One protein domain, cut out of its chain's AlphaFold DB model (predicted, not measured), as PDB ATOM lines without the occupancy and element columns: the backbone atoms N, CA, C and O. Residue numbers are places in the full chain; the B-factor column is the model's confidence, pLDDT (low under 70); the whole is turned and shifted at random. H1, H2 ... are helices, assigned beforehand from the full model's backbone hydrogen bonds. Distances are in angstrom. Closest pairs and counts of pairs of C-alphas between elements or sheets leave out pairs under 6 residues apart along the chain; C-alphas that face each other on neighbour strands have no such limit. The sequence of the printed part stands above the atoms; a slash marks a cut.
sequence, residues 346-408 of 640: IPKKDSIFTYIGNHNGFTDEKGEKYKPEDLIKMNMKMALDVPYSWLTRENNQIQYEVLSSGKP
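Overview. This is residues 346 to 408 of the 640 residues of the protein "DUF2779 domain-containing protein" of Acholeplasma laidlawii (strain PG-8A) (UniProt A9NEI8). Little regular structure is here: loops make most of a small rounded body, with the helix H2 towards one end of its longest axis and the short helix H1 towards the other. Beyond H1 in the chain, residues 378 to 393 cross between them. The printed part has 63 residues, 18 of them in the two named helices, H1 then H2, and no named strand; its class is all helix. It is compact, with a radius of gyration of the C-alphas of 10.8 A and spans of 31 by 24 by 17 A.

Along the chain. Find C-alpha 394 at (-59.252, -1.334, 90.198); from there H2, residues 394 to 405, runs 16.2 A to C-alpha 405 at (-67.341, 10.458, 82.628). H1, residues 372 to 377, begins at C-alpha 372 at (-75.232, -4.420, 98.030).

Arrangement. H2 and H1 are apart. In both, every O i to N i+4 pair is within hydrogen-bond range. Before H1, residues 362 to 363 pair with residues 369 to 370, antiparallel.

Size, cuts and confidence. The C-alphas of Lys 366 and Pro 408, the two farthest apart, are 31.1 A apart. The link from H1 to H2 is long, 16 residues. The printed part has no cut, and no printed residue is under 70 in pLDDT.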
ATOM      1  N   ILE A 346     -85.232  -0.089  92.577       90.12
ATOM      2  CA  ILE A 346     -83.848  -0.245  92.132       90.12
ATOM      3  C   ILE A 346     -83.792  -0.025  90.611       90.12
ATOM      4  O   ILE A 346     -84.515  -0.689  89.868       90.12
ATOM      5  N   PRO A 347     -82.941   0.894  90.131       89.88
ATOM      6  CA  PRO A 347     -82.757   1.160  88.707       89.88
ATOM      7  C   PRO A 347     -82.390  -0.099  87.911       89.88
ATOM      8  O   PRO A 347     -81.630  -0.941  88.381       89.88
ATOM      9  N   LYS A 348     -82.885  -0.213  86.672       85.00
ATOM     10  CA  LYS A 348     -82.498  -1.310  85.762       85.00
ATOM     11  C   LYS A 348     -81.117  -1.104  85.127       85.00
ATOM     12  O   LYS A 348     -80.440  -2.081  84.832       85.00
ATOM     13  N   LYS A 349     -80.714   0.154  84.915       89.69
ATOM     14  CA  LYS A 349     -79.398   0.559  84.396       89.69
ATOM     15  C   LYS A 349     -78.632   1.289  85.496       89.69
ATOM     16  O   LYS A 349     -79.244   1.988  86.302       89.69
ATOM     17  N   ASP A 350     -77.320   1.105  85.519       93.00
ATOM     18  CA  ASP A 350     -76.363   1.776  86.395       93.00
ATOM     19  C   ASP A 350     -76.671   1.574  87.881       93.00
ATOM     20  O   ASP A 350     -76.322   2.402  88.719       93.00
ATOM     21  N   SER A 351     -77.325   0.461  88.230       93.56
ATOM     22  CA  SER A 351     -77.590   0.111  89.626       93.56
ATOM     23  C   SER A 351     -76.317  -0.329  90.340       93.56
ATOM     24  O   SER A 351     -75.325  -0.682  89.696       93.56
ATOM     25  N   ILE A 352     -76.357  -0.404  91.673       92.94
ATOM     26  CA  ILE A 352     -75.252  -0.944  92.491       92.94
ATOM     27  C   ILE A 352     -74.779  -2.317  91.975       92.94
ATOM     28  O   ILE A 352     -73.589  -2.628  92.012       92.94
ATOM     29  N   PHE A 353     -75.690  -3.139  91.444       90.69
ATOM     30  CA  PHE A 353     -75.369  -4.486  90.973       90.69
ATOM     31  C   PHE A 353     -74.495  -4.529  89.711       90.69
ATOM     32  O   PHE A 353     -73.996  -5.602  89.381       90.69
ATOM     33  N   THR A 354     -74.265  -3.386  89.056       90.88
ATOM     34  CA  THR A 354     -73.376  -3.230  87.892       90.88
ATOM     35  C   THR A 354     -71.914  -3.541  88.225       90.88
ATOM     36  O   THR A 354     -71.158  -3.989  87.363       90.88
ATOM     37  N   TYR A 355     -71.477  -3.319  89.470       93.00
ATOM     38  CA  TYR A 355     -70.091  -3.591  89.852       93.00
ATOM     39  C   TYR A 355     -69.773  -5.086  89.785       93.00
ATOM     40  O   TYR A 355     -70.390  -5.898  90.484       93.00
ATOM     41  N   ILE A 356     -68.754  -5.448  89.002       89.81
ATOM     42  CA  ILE A 356     -68.288  -6.834  88.925       89.81
ATOM     43  C   ILE A 356     -67.700  -7.239  90.279       89.81
ATOM     44  O   ILE A 356     -66.968  -6.484  90.932       89.81
ATOM     45  N   GLY A 357     -68.074  -8.437  90.730       87.69
ATOM     46  CA  GLY A 357     -67.690  -8.979  92.026       87.69
ATOM     47  C   GLY A 357     -68.304  -8.241  93.221       87.69
ATOM     48  O   GLY A 357     -67.717  -8.276  94.300       87.69
ATOM     49  N   ASN A 358     -69.428  -7.530  93.080       88.56
ATOM     50  CA  ASN A 358     -70.095  -6.814  94.186       88.56
ATOM     51  C   ASN A 358     -70.411  -7.687  95.424       88.56
ATOM     52  O   ASN A 358     -70.529  -7.156  96.527       88.56
ATOM     53  N   HIS A 359     -70.457  -9.017  95.284       85.94
ATOM     54  CA  HIS A 359     -70.585  -9.960  96.402       85.94
ATOM     55  C   HIS A 359     -69.441  -9.833  97.428       85.94
ATOM     56  O   HIS A 359     -69.623 -10.136  98.610       85.94
ATOM     57  N   ASN A 360     -68.279  -9.331  96.991       90.12
ATOM     58  CA  ASN A 360     -67.133  -9.037  97.845       90.12
ATOM     59  C   ASN A 360     -67.296  -7.757  98.666       90.12
ATOM     60  O   ASN A 360     -66.413  -7.499  99.473       90.12
ATOM     61  N   GLY A 361     -68.385  -6.999  98.515       93.06
ATOM     62  CA  GLY A 361     -68.675  -5.778  99.269       93.06
ATOM     63  C   GLY A 361     -67.792  -4.573  98.923       93.06
ATOM     64  O   GLY A 361     -66.893  -4.653  98.087       93.06
ATOM     65  N   PHE A 362     -68.079  -3.463  99.598       96.44
ATOM     66  CA  PHE A 362     -67.431  -2.154  99.482       96.44
ATOM     67  C   PHE A 362     -66.994  -1.707 100.876       96.44
ATOM     68  O   PHE A 362     -67.691  -2.016 101.842       96.44
ATOM     69  N   THR A 363     -65.856  -1.031 101.002       96.69
ATOM     70  CA  THR A 363     -65.263  -0.737 102.314       96.69
ATOM     71  C   THR A 363     -65.170   0.758 102.520       96.69
ATOM     72  O   THR A 363     -64.518   1.418 101.725       96.69
ATOM     73  N   ASP A 364     -65.800   1.288 103.565       95.62
ATOM     74  CA  ASP A 364     -65.729   2.717 103.853       95.62
ATOM     75  C   ASP A 364     -64.370   3.153 104.424       95.62
ATOM     76  O   ASP A 364     -63.460   2.358 104.667       95.62
ATOM     77  N   GLU A 365     -64.242   4.452 104.678       94.06
ATOM     78  CA  GLU A 365     -63.029   5.081 105.214       94.06
ATOM     79  C   GLU A 365     -62.655   4.598 106.626       94.06
ATOM     80  O   GLU A 365     -61.526   4.800 107.070       94.06
ATOM     81  N   LYS A 366     -63.587   3.956 107.341       94.56
ATOM     82  CA  LYS A 366     -63.380   3.390 108.681       94.56
ATOM     83  C   LYS A 366     -63.033   1.902 108.637       94.56
ATOM     84  O   LYS A 366     -62.727   1.330 109.682       94.56
ATOM     85  N   GLY A 367     -63.047   1.283 107.457       93.56
ATOM     86  CA  GLY A 367     -62.826  -0.150 107.281       93.56
ATOM     87  C   GLY A 367     -64.097  -0.996 107.403       93.56
ATOM     88  O   GLY A 367     -64.004  -2.224 107.352       93.56
ATOM     89  N   GLU A 368     -65.272  -0.374 107.531       96.06
ATOM     90  CA  GLU A 368     -66.550  -1.079 107.596       96.06
ATOM     91  C   GLU A 368     -66.958  -1.570 106.209       96.06
ATOM     92  O   GLU A 368     -66.828  -0.868 105.205       96.06
ATOM     93  N   LYS A 369     -67.445  -2.811 106.145       96.31
ATOM     94  CA  LYS A 369     -67.725  -3.501 104.885       96.31
ATOM     95  C   LYS A 369     -69.223  -3.608 104.630       96.31
ATOM     96  O   LYS A 369     -69.941  -4.248 105.392       96.31
ATOM     97  N   TYR A 370     -69.657  -3.096 103.486       96.56
ATOM     98  CA  TYR A 370     -71.052  -3.056 103.062       96.56
ATOM     99  C   TYR A 370     -71.290  -3.959 101.858       96.56
ATOM    100  O   TYR A 370     -70.593  -3.873 100.845       96.56
ATOM    101  N   LYS A 371     -72.291  -4.837 101.948       93.44
ATOM    102  CA  LYS A 371     -72.792  -5.580 100.787       93.44
ATOM    103  C   LYS A 371     -73.833  -4.742 100.035       93.44
ATOM    104  O   LYS A 371     -74.381  -3.802 100.608       93.44
ATOM    105  N   PRO A 372     -74.177  -5.100  98.783       91.25
ATOM    106  CA  PRO A 372     -75.232  -4.420  98.030       91.25
ATOM    107  C   PRO A 372     -76.537  -4.207  98.809       91.25
ATOM    108  O   PRO A 372     -77.132  -3.140  98.740       91.25
ATOM    109  N   GLU A 373     -76.960  -5.195  99.598       89.69
ATOM    110  CA  GLU A 373     -78.168  -5.093 100.427       89.69
ATOM    111  C   GLU A 373     -78.063  -4.031 101.528       89.69
ATOM    112  O   GLU A 373     -79.065  -3.401 101.861       89.69
ATOM    113  N   ASP A 374     -76.871  -3.817 102.087       93.62
ATOM    114  CA  ASP A 374     -76.640  -2.793 103.107       93.62
ATOM    115  C   ASP A 374     -76.674  -1.398 102.485       93.62
ATOM    116  O   ASP A 374     -77.323  -0.502 103.018       93.62
ATOM    117  N   LEU A 375     -76.081  -1.246 101.299       94.69
ATOM    118  CA  LEU A 375     -76.142  -0.009 100.520       94.69
ATOM    119  C   LEU A 375     -77.590   0.356 100.155       94.69
ATOM    120  O   LEU A 375     -78.012   1.497 100.339       94.69
ATOM    121  N   ILE A 376     -78.403  -0.624  99.751       93.38
ATOM    122  CA  ILE A 376     -79.824  -0.399  99.451       93.38
ATOM    123  C   ILE A 376     -80.591   0.066 100.703       93.38
ATOM    124  O   ILE A 376     -81.433   0.959 100.596       93.38
ATOM    125  N   LYS A 377     -80.290  -0.475 101.896       92.75
ATOM    126  CA  LYS A 377     -80.865   0.012 103.172       92.75
ATOM    127  C   LYS A 377     -80.474   1.461 103.467       92.75
ATOM    128  O   LYS A 377     -81.263   2.188 104.062       92.75
ATOM    129  N   MET A 378     -79.290   1.879 103.025       93.88
ATOM    130  CA  MET A 378     -78.804   3.263 103.097       93.88
ATOM    131  C   MET A 378     -79.344   4.154 101.968       93.88
ATOM    132  O   MET A 378     -78.929   5.301 101.844       93.88
ATOM    133  N   ASN A 379     -80.284   3.648 101.160       93.19
ATOM    134  CA  ASN A 379     -80.851   4.325  99.995       93.19
ATOM    135  C   ASN A 379     -79.822   4.627  98.882       93.19
ATOM    136  O   ASN A 379     -80.052   5.511  98.063       93.19
ATOM    137  N   MET A 380     -78.726   3.864  98.826       95.88
ATOM    138  CA  MET A 380     -77.733   3.880  97.748       95.88
ATOM    139  C   MET A 380     -78.090   2.772  96.749       95.88
ATOM    140  O   MET A 380     -77.957   1.582  97.044       95.88
ATOM    141  N   LYS A 381     -78.626   3.155  95.589       94.81
ATOM    142  CA  LYS A 381     -79.243   2.252  94.598       94.81
ATOM    143  C   LYS A 381     -78.581   2.320  93.221       94.81
ATOM    144  O   LYS A 381     -78.674   1.350  92.465       94.81
ATOM    145  N   MET A 382     -77.887   3.411  92.917       96.69
ATOM    146  CA  MET A 382     -77.046   3.582  91.735       96.69
ATOM    147  C   MET A 382     -75.601   3.163  92.038       96.69
ATOM    148  O   MET A 382     -75.134   3.250  93.171       96.69
ATOM    149  N   ALA A 383     -74.848   2.770  91.013       95.75
ATOM    150  CA  ALA A 383     -73.414   2.510  91.116       95.75
ATOM    151  C   ALA A 383     -72.639   3.760  91.566       95.75
ATOM    152  O   ALA A 383     -71.707   3.653  92.363       95.75
ATOM    153  N   LEU A 384     -73.054   4.940  91.094       97.00
ATOM    154  CA  LEU A 384     -72.440   6.225  91.438       97.00
ATOM    155  C   LEU A 384     -72.836   6.755  92.825       97.00
ATOM    156  O   LEU A 384     -72.214   7.706  93.292       97.00
ATOM    157  N   ASP A 385     -73.810   6.132  93.502       97.31
ATOM    158  CA  ASP A 385     -74.115   6.471  94.899       97.31
ATOM    159  C   ASP A 385     -72.983   6.019  95.832       97.31
ATOM    160  O   ASP A 385     -72.796   6.601  96.897       97.31
ATOM    161  N   VAL A 386     -72.222   4.984  95.446       96.81
ATOM    162  CA  VAL A 386     -71.077   4.482  96.216       96.81
ATOM    163  C   VAL A 386     -69.917   5.473  96.110       96.81
ATOM    164  O   VAL A 386     -69.456   5.730  94.995       96.81
ATOM    165  N   PRO A 387     -69.399   6.016  97.229       96.94
ATOM    166  CA  PRO A 387     -68.253   6.910  97.191       96.94
ATOM    167  C   PRO A 387     -67.053   6.243  96.525       96.94
ATOM    168  O   PRO A 387     -66.734   5.091  96.816       96.94
ATOM    169  N   TYR A 388     -66.341   6.986  95.676       97.00
ATOM    170  CA  TYR A 388     -65.149   6.472  94.998       97.00
ATOM    171  C   TYR A 388     -64.099   5.937  95.989       97.00
ATOM    172  O   TYR A 388     -63.481   4.906  95.734       97.00
ATOM    173  N   SER A 389     -63.957   6.576  97.160       96.44
ATOM    174  CA  SER A 389     -63.054   6.129  98.231       96.44
ATOM    175  C   SER A 389     -63.382   4.732  98.770       96.44
ATOM    176  O   SER A 389     -62.504   4.095  99.347       96.44
ATOM    177  N   TRP A 390     -64.603   4.227  98.554       97.19
ATOM    178  CA  TRP A 390     -65.017   2.898  99.007       97.19
ATOM    179  C   TRP A 390     -64.677   1.780  98.011       97.19
ATOM    180  O   TRP A 390     -64.811   0.586  98.310       97.19
ATOM    181  N   LEU A 391     -64.248   2.157  96.803       96.19
ATOM    182  CA  LEU A 391     -63.912   1.245  95.719       96.19
ATOM    183  C   LEU A 391     -62.438   0.845  95.829       96.19
ATOM    184  O   LEU A 391     -61.550   1.498  95.289       96.19
ATOM    185  N   THR A 392     -62.167  -0.262  96.516       92.94
ATOM    186  CA  THR A 392     -60.795  -0.766  96.747       92.94
ATOM    187  C   THR A 392     -60.235  -1.603  95.595       92.94
ATOM    188  O   THR A 392     -59.073  -2.007  95.619       92.94
ATOM    189  N   ARG A 393     -61.058  -1.896  94.585       92.62
ATOM    190  CA  ARG A 393     -60.707  -2.751  93.447       92.62
ATOM    191  C   ARG A 393     -60.630  -1.919  92.180       92.62
ATOM    192  O   ARG A 393     -61.613  -1.268  91.831       92.62
ATOM    193  N   GLU A 394     -59.522  -2.047  91.456       92.88
ATOM    194  CA  GLU A 394     -59.252  -1.334  90.198       92.88
ATOM    195  C   GLU A 394     -60.406  -1.462  89.191       92.88
ATOM    196  O   GLU A 394     -60.864  -0.469  88.640       92.88
ATOM    197  N   ASN A 395     -60.979  -2.659  89.034       93.25
ATOM    198  CA  ASN A 395     -62.135  -2.849  88.155       93.25
ATOM    199  C   ASN A 395     -63.333  -1.985  88.550       93.25
ATOM    200  O   ASN A 395     -63.975  -1.415  87.680       93.25
ATOM    201  N   ASN A 396     -63.651  -1.864  89.842       95.50
ATOM    202  CA  ASN A 396     -64.778  -1.028  90.252       95.50
ATOM    203  C   ASN A 396     -64.460   0.460  90.092       95.50
ATOM    204  O   ASN A 396     -65.356   1.218  89.743       95.50
ATOM    205  N   GLN A 397     -63.204   0.862  90.288       96.44
ATOM    206  CA  GLN A 397     -62.754   2.226  90.012       96.44
ATOM    207  C   GLN A 397     -62.932   2.568  88.527       96.44
ATOM    208  O   GLN A 397     -63.600   3.550  88.218       96.44
ATOM    209  N   ILE A 398     -62.479   1.697  87.614       96.38
ATOM    210  CA  ILE A 398     -62.702   1.847  86.166       96.38
ATOM    211  C   ILE A 398     -64.201   1.939  85.854       96.38
ATOM    212  O   ILE A 398     -64.622   2.806  85.094       96.38
ATOM    213  N   GLN A 399     -65.034   1.076  86.451       97.06
ATOM    214  CA  GLN A 399     -66.487   1.133  86.253       97.06
ATOM    215  C   GLN A 399     -67.067   2.483  86.696       97.06
ATOM    216  O   GLN A 399     -67.843   3.073  85.950       97.06
ATOM    217  N   TYR A 400     -66.674   2.997  87.865       97.62
ATOM    218  CA  TYR A 400     -67.113   4.305  88.359       97.62
ATOM    219  C   TYR A 400     -66.665   5.442  87.434       97.62
ATOM    220  O   TYR A 400     -67.463   6.312  87.087       97.62
ATOM    221  N   GLU A 401     -65.404   5.444  87.004       97.69
ATOM    222  CA  GLU A 401     -64.846   6.464  86.109       97.69
ATOM    223  C   GLU A 401     -65.546   6.475  84.746       97.69
ATOM    224  O   GLU A 401     -65.895   7.540  84.236       97.69
ATOM    225  N   VAL A 402     -65.816   5.302  84.168       97.88
ATOM    226  CA  VAL A 402     -66.546   5.193  82.898       97.88
ATOM    227  C   VAL A 402     -67.983   5.688  83.054       97.88
ATOM    228  O   VAL A 402     -68.433   6.489  82.240       97.88
ATOM    229  N   LEU A 403     -68.689   5.276  84.113       96.75
ATOM    230  CA  LEU A 403     -70.069   5.703  84.370       96.75
ATOM    231  C   LEU A 403     -70.183   7.204  84.677       96.75
ATOM    232  O   LEU A 403     -71.146   7.846  84.270       96.75
ATOM    233  N   SER A 404     -69.212   7.777  85.389       97.00
ATOM    234  CA  SER A 404     -69.214   9.202  85.749       97.00
ATOM    235  C   SER A 404     -68.787  10.112  84.596       97.00
ATOM    236  O   SER A 404     -69.296  11.225  84.473       97.00
ATOM    237  N   SER A 405     -67.860   9.661  83.746       97.06
ATOM    238  CA  SER A 405     -67.341  10.458  82.628       97.06
ATOM    239  C   SER A 405     -68.062  10.227  81.298       97.06
ATOM    240  O   SER A 405     -67.923  11.053  80.393       97.06
ATOM    241  N   GLY A 406     -68.774   9.105  81.147       95.69
ATOM    242  CA  GLY A 406     -69.362   8.651  79.883       95.69
ATOM    243  C   GLY A 406     -68.328   8.236  78.826       95.69
ATOM    244  O   GLY A 406     -68.680   8.042  77.663       95.69
ATOM    245  N   LYS A 407     -67.040   8.137  79.186       96.81
ATOM    246  CA  LYS A 407     -65.953   7.786  78.261       96.81
ATOM    247  C   LYS A 407     -65.514   6.340  78.487       96.81
ATOM    248  O   LYS A 407     -65.234   5.992  79.631       96.81
ATOM    249  N   PRO A 408     -65.397   5.508  77.438       96.75
ATOM    250  CA  PRO A 408     -64.906   4.147  77.601       96.75
ATOM    251  C   PRO A 408     -63.439   4.119  78.033       96.75
ATOM    252  O   PRO A 408     -62.616   4.910  77.565       96.75
TER     253      PRO A 408